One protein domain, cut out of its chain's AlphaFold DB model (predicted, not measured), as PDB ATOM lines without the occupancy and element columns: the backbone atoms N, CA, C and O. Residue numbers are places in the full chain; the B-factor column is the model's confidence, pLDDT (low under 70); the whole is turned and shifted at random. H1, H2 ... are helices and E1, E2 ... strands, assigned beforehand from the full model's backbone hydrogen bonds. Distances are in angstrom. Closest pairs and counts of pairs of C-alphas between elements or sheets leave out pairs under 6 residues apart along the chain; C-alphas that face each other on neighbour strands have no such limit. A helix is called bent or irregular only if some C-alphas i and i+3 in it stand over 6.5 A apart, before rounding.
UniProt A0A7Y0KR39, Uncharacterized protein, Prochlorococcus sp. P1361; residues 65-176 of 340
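Overview. This is residues 65 to 176 of the 340 residues of an uncharacterized protein of Prochlorococcus sp. P1361 (UniProt A0A7Y0KR39). A twisted sheet of four parallel strands, E3, E2, E1 and E4, has helices H3, H4 and H5 over one face, while H1, the longest helix, packs on the edge strand E4. H2 packs on H5, H6 lies off to the side touching no helix, and a long loop, residues 145 to 155, joins edge strand E3 to the opposite edge strand E4. The printed part has 112 residues with six named helices and four named strands, in the order H1 E1 H2 H3 E2 H4 E3 E4 H5 H6, of mixed class. It is compact, with a radius of gyration of the C-alphas of 13.3 A and spans of 34 by 32 by 28 A.

Arrangement. The sheet runs E3, residues 140 to 144, E2, residues 117 to 122, E1, residues 88 to 92, and E4, residues 156 to 158. E2 and E1 are parallel at 12 degrees, with N 91 and O 119 at 2.8 A; E3 and E2 at 31 degrees, with N 120 and O 141 at 2.8 A; E1 and E4 at 24 degrees, with N 90 and O 156 at 2.8 A. H3, residues 108 to 114, is over E2 at a height over the sheet of 8.6 A; the closest C-alphas are those of Val 112 and Val 118, 5.8 A apart. H4, residues 124 to 136, is on the same face over E3 at 8.1 A, with Gly 134 and Leu 140 the closest C-alphas at 5.4 A. H4 is irregular: C-alphas 125 and 128 are 7.4 A apart. H5, residues 160 to 164, on that face too, is only just over E4, on which 3 of its 5 C-alphas fall. H1, residues 68 to 82, is on the sheet; the closest C-alphas of H1 and E4 are those of Phe 76 and Tyr 156, 5.8 A apart. With H1, H3 and H4 the sheet makes two layers, helices on one face of a sheet. H2, residues 98 to 105, is not on the sheet but touches H5, the C-alphas of Phe 104 and Leu 160 being closest at 6.8 A. E1, H2 H3, E2 and E2, H4, E3 are strand-helix-strand units, parallel neighbour strands with helices between, with right-handed crossovers. H6, residues 169 to 173, is only just apart from H5, at 8.2 A. In H1, H2, H3, H5 and H6 every O i to N i+4 pair is within hydrogen-bond range; in H4, 7 of 9.

Along the chain. H1 begins at C-alpha 68 (48.957, -24.978, -26.949) and is 20.8 A long. E1 is 13.1 A, E2 16.2 A, H4 19.0 A and E3 13.2 A. H6 ends at C-alpha 173 (48.903, -22.661, -56.945).

Size, cuts and confidence. The C-alphas farthest apart, of Thr 66 and Lys 176, are 37.9 A apart. The printed part has no cut, and the link E3 to E4, 11 residues, is long. Mean pLDDT of the printed part is 86.5; residues 145 to 146, 149, 151 to 153 and 176 are under 70.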
ATOM      1  N   PRO A  65      56.680 -24.769 -26.168       88.75
ATOM      2  CA  PRO A  65      56.855 -26.014 -25.423       88.75
ATOM      3  C   PRO A  65      55.612 -26.470 -24.649       88.75
ATOM      4  O   PRO A  65      55.544 -27.631 -24.253       88.75
ATOM      5  N   THR A  66      54.627 -25.589 -24.415       93.88
ATOM      6  CA  THR A  66      53.358 -25.983 -23.774       93.88
ATOM      7  C   THR A  66      52.467 -26.798 -24.713       93.88
ATOM      8  O   THR A  66      51.567 -27.501 -24.257       93.88
ATOM      9  N   GLY A  67      52.722 -26.723 -26.023       93.56
ATOM     10  CA  GLY A  67      51.955 -27.400 -27.060       93.56
ATOM     11  C   GLY A  67      50.598 -26.764 -27.362       93.56
ATOM     12  O   GLY A  67      49.873 -27.287 -28.209       93.56
ATOM     13  N   GLU A  68      50.246 -25.640 -26.732       92.38
ATOM     14  CA  GLU A  68      48.957 -24.978 -26.949       92.38
ATOM     15  C   GLU A  68      48.820 -24.458 -28.386       92.38
ATOM     16  O   GLU A  68      47.758 -24.615 -28.988       92.38
ATOM     17  N   LEU A  69      49.888 -23.937 -29.006       91.44
ATOM     18  CA  LEU A  69      49.854 -23.580 -30.434       91.44
ATOM     19  C   LEU A  69      49.551 -24.785 -31.334       91.44
ATOM     20  O   LEU A  69      48.704 -24.699 -32.226       91.44
ATOM     21  N   TYR A  70      50.219 -25.915 -31.096       94.44
ATOM     22  CA  TYR A  70      50.029 -27.128 -31.894       94.44
ATOM     23  C   TYR A  70      48.625 -27.716 -31.699       94.44
ATOM     24  O   TYR A  70      47.957 -28.094 -32.660       94.44
ATOM     25  N   LYS A  71      48.131 -27.718 -30.461       94.88
ATOM     26  CA  LYS A  71      46.765 -28.118 -30.119       94.88
ATOM     27  C   LYS A  71      45.724 -27.226 -30.797       94.88
ATOM     28  O   LYS A  71      44.795 -27.761 -31.399       94.88
ATOM     29  N   ASN A  72      45.896 -25.902 -30.773       93.50
ATOM     30  CA  ASN A  72      45.009 -24.966 -31.474       93.50
ATOM     31  C   ASN A  72      44.975 -25.242 -32.981       93.50
ATOM     32  O   ASN A  72      43.899 -25.249 -33.576       93.50
ATOM     33  N   TYR A  73      46.131 -25.527 -33.587       95.00
ATOM     34  CA  TYR A  73      46.220 -25.927 -34.990       95.00
ATOM     35  C   TYR A  73      45.443 -27.223 -35.291       95.00
ATOM     36  O   TYR A  73      44.671 -27.272 -36.253       95.00
ATOM     37  N   LEU A  74      45.597 -28.264 -34.465       95.31
ATOM     38  CA  LEU A  74      44.874 -29.528 -34.644       95.31
ATOM     39  C   LEU A  74      43.359 -29.350 -34.490       95.31
ATOM     40  O   LEU A  74      42.584 -29.880 -35.290       95.31
ATOM     41  N   GLN A  75      42.934 -28.585 -33.483       95.12
ATOM     42  CA  GLN A  75      41.521 -28.299 -33.255       95.12
ATOM     43  C   GLN A  75      40.924 -27.475 -34.402       95.12
ATOM     44  O   GLN A  75      39.837 -27.805 -34.874       95.12
ATOM     45  N   PHE A  76      41.653 -26.470 -34.897       95.25
ATOM     46  CA  PHE A  76      41.271 -25.700 -36.080       95.25
ATOM     47  C   PHE A  76      41.098 -26.600 -37.303       95.25
ATOM     48  O   PHE A  76      40.048 -26.572 -37.933       95.25
ATOM     49  N   THR A  77      42.094 -27.434 -37.612       94.00
ATOM     50  CA  THR A  77      42.055 -28.337 -38.776       94.00
ATOM     51  C   THR A  77      40.869 -29.298 -38.690       94.00
ATOM     52  O   THR A  77      40.173 -29.535 -39.675       94.00
ATOM     53  N   THR A  78      40.593 -29.822 -37.494       95.38
ATOM     54  CA  THR A  78      39.444 -30.704 -37.246       95.38
ATOM     55  C   THR A  78      38.119 -29.972 -37.466       95.38
ATOM     56  O   THR A  78      37.236 -30.495 -38.146       95.38
ATOM     57  N   ALA A  79      37.982 -28.760 -36.925       94.88
ATOM     58  CA  ALA A  79      36.778 -27.948 -37.074       94.88
ATOM     59  C   ALA A  79      36.550 -27.519 -38.530       94.88
ATOM     60  O   ALA A  79      35.441 -27.671 -39.038       94.88
ATOM     61  N   PHE A  80      37.608 -27.085 -39.222       94.38
ATOM     62  CA  PHE A  80      37.584 -26.721 -40.639       94.38
ATOM     63  C   PHE A  80      37.083 -27.869 -41.519       94.38
ATOM     64  O   PHE A  80      36.243 -27.661 -42.387       94.38
ATOM     65  N   ASN A  81      37.567 -29.090 -41.275       93.81
ATOM     66  CA  ASN A  81      37.158 -30.267 -42.043       93.81
ATOM     67  C   ASN A  81      35.742 -30.757 -41.703       93.81
ATOM     68  O   ASN A  81      35.161 -31.502 -42.487       93.81
ATOM     69  N   SER A  82      35.206 -30.383 -40.537       96.50
ATOM     70  CA  SER A  82      33.881 -30.824 -40.081       96.50
ATOM     71  C   SER A  82      32.775 -29.875 -40.544       96.50
ATOM     72  O   SER A  82      31.805 -30.316 -41.152       96.50
ATOM     73  N   ASP A  83      32.923 -28.579 -40.255       96.12
ATOM     74  CA  ASP A  83      31.998 -27.521 -40.672       96.12
ATOM     75  C   ASP A  83      32.728 -26.162 -40.687       96.12
ATOM     76  O   ASP A  83      32.741 -25.450 -39.671       96.12
ATOM     77  N   PRO A  84      33.337 -25.767 -41.821       94.62
ATOM     78  CA  PRO A  84      34.112 -24.532 -41.903       94.62
ATOM     79  C   PRO A  84      33.234 -23.287 -41.687       94.62
ATOM     80  O   PRO A  84      33.694 -22.306 -41.105       94.62
ATOM     81  N   SER A  85      31.943 -23.344 -42.029       95.62
ATOM     82  CA  SER A  85      31.013 -22.214 -41.880       95.62
ATOM     83  C   SER A  85      30.693 -21.859 -40.421       95.62
ATOM     84  O   SER A  85      30.141 -20.793 -40.142       95.62
ATOM     85  N   SER A  86      31.061 -22.729 -39.476       94.50
ATOM     86  CA  SER A  86      30.911 -22.508 -38.032       94.50
ATOM     87  C   SER A  86      32.140 -21.869 -37.371       94.50
ATOM     88  O   SER A  86      32.074 -21.453 -36.209       94.50
ATOM     89  N   VAL A  87      33.260 -21.789 -38.094       95.25
ATOM     90  CA  VAL A  87      34.577 -21.454 -37.548       95.25
ATOM     91  C   VAL A  87      34.821 -19.945 -37.558       95.25
ATOM     92  O   VAL A  87      34.783 -19.302 -38.607       95.25
ATOM     93  N   ASP A  88      35.163 -19.404 -36.386       94.88
ATOM     94  CA  ASP A  88      35.826 -18.105 -36.255       94.88
ATOM     95  C   ASP A  88      37.338 -18.319 -36.153       94.88
ATOM     96  O   ASP A  88      37.821 -19.008 -35.247       94.88
ATOM     97  N   LEU A  89      38.092 -17.717 -37.069       95.81
ATOM     98  CA  LEU A  89      39.538 -17.867 -37.154       95.81
ATOM     99  C   LEU A  89      40.248 -16.546 -36.876       95.81
ATOM    100  O   LEU A  89      39.989 -15.535 -37.521       95.81
ATOM    101  N   ILE A  90      41.216 -16.589 -35.967       94.69
ATOM    102  CA  ILE A  90      42.210 -15.543 -35.763       94.69
ATOM    103  C   ILE A  90      43.546 -16.031 -36.319       94.69
ATOM    104  O   ILE A  90      44.145 -16.975 -35.803       94.69
ATOM    105  N   ILE A  91      44.034 -15.352 -37.348       94.94
ATOM    106  CA  ILE A  91      45.349 -15.587 -37.934       94.94
ATOM    107  C   ILE A  91      46.333 -14.608 -37.294       94.94
ATOM    108  O   ILE A  91      46.227 -13.400 -37.486       94.94
ATOM    109  N   ASP A  92      47.296 -15.105 -36.521       92.88
ATOM    110  CA  ASP A  92      48.329 -14.289 -35.880       92.88
ATOM    111  C   ASP A  92      49.597 -14.250 -36.735       92.88
ATOM    112  O   ASP A  92      50.491 -15.083 -36.586       92.88
ATOM    113  N   SER A  93      49.687 -13.268 -37.636       90.31
ATOM    114  CA  SER A  93      50.820 -13.151 -38.558       90.31
ATOM    115  C   SER A  93      52.006 -12.382 -37.976       90.31
ATOM    116  O   SER A  93      53.018 -12.196 -38.651       90.31
ATOM    117  N   ARG A  94      51.914 -11.913 -36.725       86.25
ATOM    118  CA  ARG A  94      52.934 -11.053 -36.096       86.25
ATOM    119  C   ARG A  94      54.264 -11.765 -35.870       86.25
ATOM    120  O   ARG A  94      55.285 -11.104 -35.712       86.25
ATOM    121  N   ARG A  95      54.240 -13.098 -35.825       82.75
ATOM    122  CA  ARG A  95      55.426 -13.952 -35.675       82.75
ATOM    123  C   ARG A  95      55.980 -14.441 -37.011       82.75
ATOM    124  O   ARG A  95      57.080 -14.982 -37.047       82.75
ATOM    125  N   ASN A  96      55.232 -14.271 -38.100       85.00
ATOM    126  CA  ASN A  96      55.675 -14.706 -39.415       85.00
ATOM    127  C   ASN A  96      56.627 -13.672 -40.022       85.00
ATOM    128  O   ASN A  96      56.473 -12.462 -39.842       85.00
ATOM    129  N   ALA A  97      57.610 -14.157 -40.777       81.44
ATOM    130  CA  ALA A  97      58.480 -13.280 -41.541       81.44
ATOM    131  C   ALA A  97      57.691 -12.593 -42.657       81.44
ATOM    132  O   ALA A  97      56.780 -13.186 -43.231       81.44
ATOM    133  N   ILE A  98      58.097 -11.377 -43.026       81.50
ATOM    134  CA  ILE A  98      57.412 -10.568 -44.045       81.50
ATOM    135  C   ILE A  98      57.209 -11.354 -45.348       81.50
ATOM    136  O   ILE A  98      56.126 -11.355 -45.925       81.50
ATOM    137  N   GLY A  99      58.252 -12.061 -45.788       83.25
ATOM    138  CA  GLY A  99      58.195 -12.866 -47.000       83.25
ATOM    139  C   GLY A  99      57.192 -14.014 -46.925       83.25
ATOM    140  O   GLY A  99      56.496 -14.260 -47.904       83.25
ATOM    141  N   ASP A 100      57.059 -14.666 -45.767       85.56
ATOM    142  CA  ASP A 100      56.041 -15.705 -45.563       85.56
ATOM    143  C   ASP A 100      54.646 -15.091 -45.547       85.56
ATOM    144  O   ASP A 100      53.731 -15.627 -46.164       85.56
ATOM    145  N   VAL A 101      54.499 -13.941 -44.881       85.62
ATOM    146  CA  VAL A 101      53.243 -13.194 -44.847       85.62
ATOM    147  C   VAL A 101      52.762 -12.915 -46.264       85.62
ATOM    148  O   VAL A 101      51.657 -13.325 -46.601       85.62
ATOM    149  N   ILE A 102      53.615 -12.311 -47.098       86.19
ATOM    150  CA  ILE A 102      53.326 -12.025 -48.509       86.19
ATOM    151  C   ILE A 102      53.011 -13.322 -49.256       86.19
ATOM    152  O   ILE A 102      51.930 -13.446 -49.825       86.19
ATOM    153  N   PHE A 103      53.900 -14.319 -49.189       86.38
ATOM    154  CA  PHE A 103      53.750 -15.602 -49.883       86.38
ATOM    155  C   PHE A 103      52.385 -16.261 -49.619       86.38
ATOM    156  O   PHE A 103      51.739 -16.749 -50.557       86.38
ATOM    157  N   PHE A 104      51.939 -16.248 -48.359       88.12
ATOM    158  CA  PHE A 104      50.702 -16.881 -47.910       88.12
ATOM    159  C   PHE A 104      49.469 -15.962 -47.929       88.12
ATOM    160  O   PHE A 104      48.377 -16.457 -47.658       88.12
ATOM    161  N   LEU A 105      49.557 -14.686 -48.342       86.62
ATOM    162  CA  LEU A 105      48.364 -13.841 -48.598       86.62
ATOM    163  C   LEU A 105      47.372 -14.524 -49.547       86.62
ATOM    164  O   LEU A 105      46.157 -14.433 -49.375       86.62
ATOM    165  N   ARG A 106      47.933 -15.258 -50.511       86.50
ATOM    166  CA  ARG A 106      47.626 -16.665 -50.797       86.50
ATOM    167  C   ARG A 106      46.224 -17.219 -50.545       86.50
ATOM    168  O   ARG A 106      45.480 -17.674 -51.414       86.50
ATOM    169  N   ILE A 107      45.972 -17.333 -49.260       90.00
ATOM    170  CA  ILE A 107      44.936 -18.196 -48.722       90.00
ATOM    171  C   ILE A 107      43.764 -17.383 -48.198       90.00
ATOM    172  O   ILE A 107      42.691 -17.933 -47.979       90.00
ATOM    173  N   LEU A 108      43.966 -16.079 -47.984       90.81
ATOM    174  CA  LEU A 108      43.010 -15.236 -47.279       90.81
ATOM    175  C   LEU A 108      41.647 -15.184 -47.978       90.81
ATOM    176  O   LEU A 108      40.662 -15.396 -47.278       90.81
ATOM    177  N   PRO A 109      41.542 -15.018 -49.316       89.50
ATOM    178  CA  PRO A 109      40.237 -15.045 -49.975       89.50
ATOM    179  C   PRO A 109      39.469 -16.356 -49.749       89.50
ATOM    180  O   PRO A 109      38.264 -16.325 -49.537       89.50
ATOM    181  N   HIS A 110      40.167 -17.499 -49.724       89.69
ATOM    182  CA  HIS A 110      39.557 -18.819 -49.496       89.69
ATOM    183  C   HIS A 110      39.106 -19.009 -48.062       89.69
ATOM    184  O   HIS A 110      38.037 -19.559 -47.815       89.69
ATOM    185  N   LEU A 111      39.924 -18.566 -47.108       93.19
ATOM    186  CA  LEU A 111      39.544 -18.598 -45.702       93.19
ATOM    187  C   LEU A 111      38.313 -17.724 -45.475       93.19
ATOM    188  O   LEU A 111      37.356 -18.177 -44.863       93.19
ATOM    189  N   VAL A 112      38.296 -16.511 -46.019       93.25
ATOM    190  CA  VAL A 112      37.171 -15.585 -45.859       93.25
ATOM    191  C   VAL A 112      35.903 -16.107 -46.536       93.25
ATOM    192  O   VAL A 112      34.826 -15.984 -45.967       93.25
ATOM    193  N   SER A 113      36.008 -16.763 -47.698       92.12
ATOM    194  CA  SER A 113      34.839 -17.351 -48.366       92.12
ATOM    195  C   SER A 113      34.315 -18.627 -47.699       92.12
ATOM    196  O   SER A 113      33.187 -19.027 -47.971       92.12
ATOM    197  N   SER A 114      35.142 -19.310 -46.900       93.88
ATOM    198  CA  SER A 114      34.807 -20.621 -46.318       93.88
ATOM    199  C   SER A 114      34.421 -20.548 -44.843       93.88
ATOM    200  O   SER A 114      33.728 -21.439 -44.356       93.88
ATOM    201  N   LEU A 115      34.896 -19.530 -44.126       94.88
ATOM    202  CA  LEU A 115      34.763 -19.405 -42.677       94.88
ATOM    203  C   LEU A 115      33.730 -18.359 -42.287       94.88
ATOM    204  O   LEU A 115      33.401 -17.467 -43.063       94.88
ATOM    205  N   ARG A 116      33.237 -18.452 -41.048       93.94
ATOM    206  CA  ARG A 116      32.255 -17.500 -40.520       93.94
ATOM    207  C   ARG A 116      32.847 -16.109 -40.365       93.94
ATOM    208  O   ARG A 116      32.239 -15.128 -40.775       93.94
ATOM    209  N   ASN A 117      34.009 -16.041 -39.719       94.12
ATOM    210  CA  ASN A 117      34.764 -14.814 -39.513       94.12
ATOM    211  C   ASN A 117      36.256 -15.117 -39.603       94.12
ATOM    212  O   ASN A 117      36.736 -16.094 -39.021       94.12
ATOM    213  N   VAL A 118      36.995 -14.235 -40.271       94.94
ATOM    214  CA  VAL A 118      38.456 -14.282 -40.315       94.94
ATOM    215  C   VAL A 118      39.001 -12.953 -39.830       94.94
ATOM    216  O   VAL A 118      38.797 -11.914 -40.457       94.94
ATOM    217  N   THR A 119      39.725 -12.995 -38.716       93.69
ATOM    218  CA  THR A 119      40.479 -11.859 -38.199       93.69
ATOM    219  C   THR A 119      41.961 -12.092 -38.431       93.69
ATOM    220  O   THR A 119      42.520 -13.090 -37.981       93.69
ATOM    221  N   LEU A 120      42.627 -11.155 -39.087       93.25
ATOM    222  CA  LEU A 120      44.063 -11.181 -39.299       93.25
ATOM    223  C   LEU A 120      44.747 -10.174 -38.369       93.25
ATOM    224  O   LEU A 120      44.527  -8.967 -38.466       93.25
ATOM    225  N   LEU A 121      45.590 -10.679 -37.466       92.25
ATOM    226  CA  LEU A 121      46.423  -9.866 -36.585       92.25
ATOM    227  C   LEU A 121      47.778  -9.630 -37.236       92.25
ATOM    228  O   LEU A 121      48.550 -10.570 -37.430       92.25
ATOM    229  N   VAL A 122      48.093  -8.368 -37.504       89.06
ATOM    230  CA  VAL A 122      49.339  -7.962 -38.164       89.06
ATOM    231  C   VAL A 122      50.145  -7.018 -37.287       89.06
ATOM    232  O   VAL A 122      49.603  -6.295 -36.446       89.06
ATOM    233  N   SER A 123      51.466  -7.008 -37.477       83.75
ATOM    234  CA  SER A 123      52.301  -5.995 -36.839       83.75
ATOM    235  C   SER A 123      52.010  -4.619 -37.442       83.75
ATOM    236  O   SER A 123      51.580  -4.503 -38.591       83.75
ATOM    237  N   PHE A 124      52.226  -3.559 -36.659       79.19
ATOM    238  CA  PHE A 124      51.900  -2.185 -37.061       79.19
ATOM    239  C   PHE A 124      52.535  -1.783 -38.403       79.19
ATOM    240  O   PHE A 124      51.885  -1.123 -39.207       79.19
ATOM    241  N   GLN A 125      53.750  -2.260 -38.683       72.94
ATOM    242  CA  GLN A 125      54.457  -2.023 -39.948       72.94
ATOM    243  C   GLN A 125      53.709  -2.555 -41.186       72.94
ATOM    244  O   GLN A 125      53.907  -2.052 -42.283       72.94
ATOM    245  N   PHE A 126      52.806  -3.531 -41.032       77.69
ATOM    246  CA  PHE A 126      51.990  -4.047 -42.138       77.69
ATOM    247  C   PHE A 126      50.587  -3.470 -42.187       77.69
ATOM    248  O   PHE A 126      49.806  -3.846 -43.060       77.69
ATOM    249  N   LYS A 127      50.241  -2.572 -41.263       78.88
ATOM    250  CA  LYS A 127      48.893  -2.019 -41.174       78.88
ATOM    251  C   LYS A 127      48.446  -1.447 -42.523       78.88
ATOM    252  O   LYS A 127      47.382  -1.816 -42.995       78.88
ATOM    253  N   CYS A 128      49.286  -0.646 -43.182       77.31
ATOM    254  CA  CYS A 128      48.939  -0.041 -44.470       77.31
ATOM    255  C   CYS A 128      48.709  -1.085 -45.579       77.31
ATOM    256  O   CYS A 128      47.732  -0.984 -46.322       77.31
ATOM    257  N   LEU A 129      49.566  -2.116 -45.655       79.38
ATOM    258  CA  LEU A 129      49.388  -3.232 -46.591       79.38
ATOM    259  C   LEU A 129      48.029  -3.891 -46.377       79.38
ATOM    260  O   LEU A 129      47.253  -4.047 -47.317       79.38
ATOM    261  N   PHE A 130      47.740  -4.268 -45.133       81.38
ATOM    262  CA  PHE A 130      46.564  -5.062 -44.830       81.38
ATOM    263  C   PHE A 130      45.270  -4.272 -44.770       81.38
ATOM    264  O   PHE A 130      44.240  -4.834 -45.104       81.38
ATOM    265  N   GLU A 131      45.283  -2.988 -44.429       80.81
ATOM    266  CA  GLU A 131      44.092  -2.144 -44.553       80.81
ATOM    267  C   GLU A 131      43.654  -2.048 -46.016       80.81
ATOM    268  O   GLU A 131      42.480  -2.245 -46.322       80.81
ATOM    269  N   LYS A 132      44.602  -1.850 -46.940       80.19
ATOM    270  CA  LYS A 132      44.308  -1.877 -48.377       80.19
ATOM    271  C   LYS A 132      43.865  -3.269 -48.842       80.19
ATOM    272  O   LYS A 132      42.934  -3.363 -49.632       80.19
ATOM    273  N   LEU A 133      44.470  -4.350 -48.337       75.81
ATOM    274  CA  LEU A 133      44.017  -5.719 -48.635       75.81
ATOM    275  C   LEU A 133      42.628  -6.031 -48.069       75.81
ATOM    276  O   LEU A 133      41.856  -6.699 -48.740       75.81
ATOM    277  N   GLY A 134      42.299  -5.560 -46.868       75.06
ATOM    278  CA  GLY A 134      40.997  -5.766 -46.232       75.06
ATOM    279  C   GLY A 134      39.872  -5.070 -46.991       75.06
ATOM    280  O   GLY A 134      38.775  -5.599 -47.079       75.06
ATOM    281  N   VAL A 135      40.166  -3.937 -47.639       75.56
ATOM    282  CA  VAL A 135      39.239  -3.312 -48.600       75.56
ATOM    283  C   VAL A 135      39.014  -4.197 -49.835       75.56
ATOM    284  O   VAL A 135      37.941  -4.156 -50.427       75.56
ATOM    285  N   LEU A 136      40.010  -4.990 -50.236       78.00
ATOM    286  CA  LEU A 136      39.950  -5.845 -51.428       78.00
ATOM    287  C   LEU A 136      39.387  -7.249 -51.151       78.00
ATOM    288  O   LEU A 136      38.895  -7.892 -52.075       78.00
ATOM    289  N   ILE A 137      39.476  -7.733 -49.911       84.19
ATOM    290  CA  ILE A 137      38.985  -9.047 -49.483       84.19
ATOM    291  C   ILE A 137      37.790  -8.822 -48.554       84.19
ATOM    292  O   ILE A 137      37.947  -8.722 -47.337       84.19
ATOM    293  N   ASP A 138      36.600  -8.732 -49.149       87.81
ATOM    294  CA  ASP A 138      35.347  -8.525 -48.418       87.81
ATOM    295  C   ASP A 138      35.154  -9.598 -47.337       87.81
ATOM    296  O   ASP A 138      35.221 -10.787 -47.634       87.81
ATOM    297  N   GLY A 139      34.952  -9.173 -46.086       88.75
ATOM    298  CA  GLY A 139      34.833 -10.052 -44.913       88.75
ATOM    299  C   GLY A 139      36.126 -10.300 -44.117       88.75
ATOM    300  O   GLY A 139      36.066 -10.936 -43.064       88.75
ATOM    301  N   LEU A 140      37.285  -9.790 -44.554       91.75
ATOM    302  CA  LEU A 140      38.534  -9.877 -43.785       91.75
ATOM    303  C   LEU A 140      38.630  -8.762 -42.732       91.75
ATOM    304  O   LEU A 140      38.807  -7.591 -43.070       91.75
ATOM    305  N   ASP A 141      38.612  -9.116 -41.444       91.44
ATOM    306  CA  ASP A 141      38.849  -8.159 -40.355       91.44
ATOM    307  C   ASP A 141      40.350  -8.034 -40.055       91.44
ATOM    308  O   ASP A 141      40.974  -8.958 -39.535       91.44
ATOM    309  N   VAL A 142      40.955  -6.888 -40.360       90.38
ATOM    310  CA  VAL A 142      42.382  -6.640 -40.112       90.38
ATOM    311  C   VAL A 142      42.565  -5.849 -38.825       90.38
ATOM    312  O   VAL A 142      42.061  -4.735 -38.673       90.38
ATOM    313  N   ARG A 143      43.364  -6.389 -37.902       90.56
ATOM    314  CA  ARG A 143      43.662  -5.762 -36.607       90.56
ATOM    315  C   ARG A 143      45.163  -5.685 -36.362       90.56
ATOM    316  O   ARG A 143      45.943  -6.495 -36.855       90.56
ATOM    317  N   THR A 144      45.574  -4.719 -35.546       88.00
ATOM    318  CA  THR A 144      46.975  -4.545 -35.139       88.00
ATOM    319  C   THR A 144      47.216  -4.970 -33.691       88.00
ATOM    320  O   THR A 144      46.300  -5.371 -32.975       88.00
ATOM    321  N   ASN A 145      48.468  -4.845 -33.244       69.88
ATOM    322  CA  ASN A 145      48.987  -5.211 -31.919       69.88
ATOM    323  C   ASN A 145      48.192  -4.701 -30.703       69.88
ATOM    324  O   ASN A 145      48.370  -5.237 -29.615       69.88
ATOM    325  N   LEU A 146      47.354  -3.677 -30.874       68.12
ATOM    326  CA  LEU A 146      46.519  -3.112 -29.810       68.12
ATOM    327  C   LEU A 146      45.219  -3.897 -29.583       68.12
ATOM    328  O   LEU A 146      44.457  -3.577 -28.676       68.12
ATOM    329  N   TYR A 147      44.949  -4.909 -30.406       72.38
ATOM    330  CA  TYR A 147      43.752  -5.720 -30.286       72.38
ATOM    331  C   TYR A 147      43.907  -6.769 -29.184       72.38
ATOM    332  O   TYR A 147      44.636  -7.754 -29.329       72.38
ATOM    333  N   SER A 148      43.186  -6.571 -28.084       73.12
ATOM    334  CA  SER A 148      42.851  -7.650 -27.162       73.12
ATOM    335  C   SER A 148      41.820  -8.546 -27.842       73.12
ATOM    336  O   SER A 148      40.748  -8.063 -28.212       73.12
ATOM    337  N   CYS A 149      42.134  -9.834 -28.022       69.44
ATOM    338  CA  CYS A 149      41.142 -10.786 -28.512       69.44
ATOM    339  C   CYS A 149      39.888 -10.706 -27.627       69.44
ATOM    340  O   CYS A 149      40.025 -10.672 -26.402       69.44
ATOM    341  N   PRO A 150      38.684 -10.651 -28.215       70.44
ATOM    342  CA  PRO A 150      37.457 -10.607 -27.442       70.44
ATOM    343  C   PRO A 150      37.372 -11.858 -26.570       70.44
ATOM    344  O   PRO A 150      37.685 -12.950 -27.036       70.44
ATOM    345  N   GLU A 151      36.873 -11.719 -25.342       68.62
ATOM    346  CA  GLU A 151      36.651 -12.830 -24.396       68.62
ATOM    347  C   GLU A 151      35.583 -13.845 -24.869       68.62
ATOM    348  O   GLU A 151      35.131 -14.693 -24.102       68.62
ATOM    349  N   LYS A 152      35.143 -13.771 -26.134       61.28
ATOM    350  CA  LYS A 152      34.181 -14.714 -26.707       61.28
ATOM    351  C   LYS A 152      34.743 -16.137 -26.698       61.28
ATOM    352  O   LYS A 152      35.924 -16.374 -26.929       61.28
ATOM    353  N   SER A 153      33.838 -17.084 -26.489       62.53
ATOM    354  CA  SER A 153      34.125 -18.448 -26.051       62.53
ATOM    355  C   SER A 153      34.479 -19.470 -27.140       62.53
ATOM    356  O   SER A 153      34.630 -20.642 -26.807       62.53
ATOM    357  N   SER A 154      34.659 -19.097 -28.412       84.38
ATOM    358  CA  SER A 154      35.104 -20.074 -29.423       84.38
ATOM    359  C   SER A 154      35.669 -19.440 -30.696       84.38
ATOM    360  O   SER A 154      34.995 -19.356 -31.719       84.38
ATOM    361  N   TYR A 155      36.935 -19.032 -30.654       91.56
ATOM    362  CA  TYR A 155      37.728 -18.801 -31.863       91.56
ATOM    363  C   TYR A 155      38.947 -19.721 -31.868       91.56
ATOM    364  O   TYR A 155      39.456 -20.101 -30.812       91.56
ATOM    365  N   TYR A 156      39.446 -20.035 -33.058       94.19
ATOM    366  CA  TYR A 156      40.734 -20.699 -33.222       94.19
ATOM    367  C   TYR A 156      41.805 -19.664 -33.501       94.19
ATOM    368  O   TYR A 156      41.582 -18.730 -34.266       94.19
ATOM    369  N   LYS A 157      42.978 -19.825 -32.892       94.00
ATOM    370  CA  LYS A 157      44.117 -18.943 -33.129       94.00
ATOM    371  C   LYS A 157      45.289 -19.736 -33.685       94.00
ATOM    372  O   LYS A 157      45.827 -20.594 -32.991       94.00
ATOM    373  N   VAL A 158      45.697 -19.421 -34.909       95.25
ATOM    374  CA  VAL A 158      46.806 -20.085 -35.614       95.25
ATOM    375  C   VAL A 158      47.690 -19.045 -36.299       95.25
ATOM    376  O   VAL A 158      47.262 -17.910 -36.496       95.25
ATOM    377  N   ASP A 159      48.923 -19.397 -36.657       93.38
ATOM    378  CA  ASP A 159      49.733 -18.541 -37.531       93.38
ATOM    379  C   ASP A 159      49.321 -18.703 -39.010       93.38
ATOM    380  O   ASP A 159      48.572 -19.615 -39.374       93.38
ATOM    381  N   LEU A 160      49.797 -17.805 -39.878       91.38
ATOM    382  CA  LEU A 160      49.400 -17.805 -41.290       91.38
ATOM    383  C   LEU A 160      49.865 -19.063 -42.044       91.38
ATOM    384  O   LEU A 160      49.168 -19.536 -42.939       91.38
ATOM    385  N   ILE A 161      51.014 -19.632 -41.670       90.94
ATOM    386  CA  ILE A 161      51.551 -20.847 -42.292       90.94
ATOM    387  C   ILE A 161      50.664 -22.037 -41.919       90.94
ATOM    388  O   ILE A 161      50.299 -22.821 -42.786       90.94
ATOM    389  N   SER A 162      50.278 -22.161 -40.646       94.00
ATOM    390  CA  SER A 162      49.327 -23.164 -40.149       94.00
ATOM    391  C   SER A 162      47.944 -23.033 -40.775       94.00
ATOM    392  O   SER A 162      47.323 -24.042 -41.087       94.00
ATOM    393  N   ALA A 163      47.463 -21.813 -41.017       93.88
ATOM    394  CA  ALA A 163      46.218 -21.625 -41.758       93.88
ATOM    395  C   ALA A 163      46.339 -22.116 -43.212       93.88
ATOM    396  O   ALA A 163      45.373 -22.622 -43.773       93.88
ATOM    397  N   ALA A 164      47.522 -22.005 -43.826       90.81
ATOM    398  CA  ALA A 164      47.743 -22.430 -45.205       90.81
ATOM    399  C   ALA A 164      47.759 -23.953 -45.386       90.81
ATOM    400  O   ALA A 164      47.457 -24.434 -46.477       90.81
ATOM    401  N   THR A 165      48.107 -24.715 -44.348       90.31
ATOM    402  CA  THR A 165      48.319 -26.166 -44.475       90.31
ATOM    403  C   THR A 165      47.048 -26.980 -44.641       90.31
ATOM    404  O   THR A 165      47.131 -28.154 -44.994       90.31
ATOM    405  N   ILE A 166      45.880 -26.383 -44.407       89.44
ATOM    406  CA  ILE A 166      44.588 -27.031 -44.664       89.44
ATOM    407  C   ILE A 166      44.294 -27.148 -46.167       89.44
ATOM    408  O   ILE A 166      43.439 -27.929 -46.575       89.44
ATOM    409  N   PHE A 167      44.998 -26.374 -46.998       85.94
ATOM    410  CA  PHE A 167      44.851 -26.398 -48.445       85.94
ATOM    411  C   PHE A 167      45.910 -27.300 -49.081       85.94
ATOM    412  O   PHE A 167      47.085 -27.281 -48.709       85.94
ATOM    413  N   SER A 168      45.517 -28.048 -50.111       82.06
ATOM    414  CA  SER A 168      46.482 -28.745 -50.961       82.06
ATOM    415  C   SER A 168      47.379 -27.743 -51.697       82.06
ATOM    416  O   SER A 168      46.935 -26.649 -52.062       82.06
ATOM    417  N   ALA A 169      48.617 -28.136 -52.018       74.69
ATOM    418  CA  ALA A 169      49.504 -27.302 -52.833       74.69
ATOM    419  C   ALA A 169      48.837 -26.882 -54.156       74.69
ATOM    420  O   ALA A 169      48.883 -25.716 -54.531       74.69
ATOM    421  N   SER A 170      48.123 -27.790 -54.828       75.75
ATOM    422  CA  SER A 170      47.392 -27.480 -56.064       75.75
ATOM    423  C   SER A 170      46.365 -26.350 -55.901       75.75
ATOM    424  O   SER A 170      46.272 -25.482 -56.771       75.75
ATOM    425  N   SER A 171      45.639 -26.318 -54.780       79.38
ATOM    426  CA  SER A 171      44.652 -25.274 -54.480       79.38
ATOM    427  C   SER A 171      45.312 -23.913 -54.265       79.38
ATOM    428  O   SER A 171      44.792 -22.898 -54.728       79.38
ATOM    429  N   LEU A 172      46.492 -23.901 -53.635       74.94
ATOM    430  CA  LEU A 172      47.305 -22.701 -53.423       74.94
ATOM    431  C   LEU A 172      47.905 -22.156 -54.731       74.94
ATOM    432  O   LEU A 172      48.055 -20.945 -54.886       74.94
ATOM    433  N   LEU A 173      48.252 -23.032 -55.680       72.31
ATOM    434  CA  LEU A 173      48.903 -22.661 -56.945       72.31
ATOM    435  C   LEU A 173      47.966 -22.051 -57.987       72.31
ATOM    436  O   LEU A 173      48.425 -21.314 -58.858       72.31
ATOM    437  N   ASN A 174      46.674 -22.365 -57.934       70.69
ATOM    438  CA  ASN A 174      45.712 -21.913 -58.941       70.69
ATOM    439  C   ASN A 174      45.156 -20.505 -58.673       70.69
ATOM    440  O   ASN A 174      44.321 -20.021 -59.436       70.69
ATOM    441  N   GLN A 175      45.620 -19.832 -57.617       70.12
ATOM    442  CA  GLN A 175      45.095 -18.529 -57.223       70.12
ATOM    443  C   GLN A 175      45.777 -17.385 -57.961       70.12
ATOM    444  O   GLN A 175      46.999 -17.235 -57.929       70.12
ATOM    445  N   LYS A 176      44.964 -16.547 -58.607       67.19
ATOM    446  CA  LYS A 176      45.430 -15.346 -59.298       67.19
ATOM    447  C   LYS A 176      45.267 -14.131 -58.388       67.19
ATOM    448  O   LYS A 176      44.160 -13.783 -58.000       67.19
TER     449      LYS A 176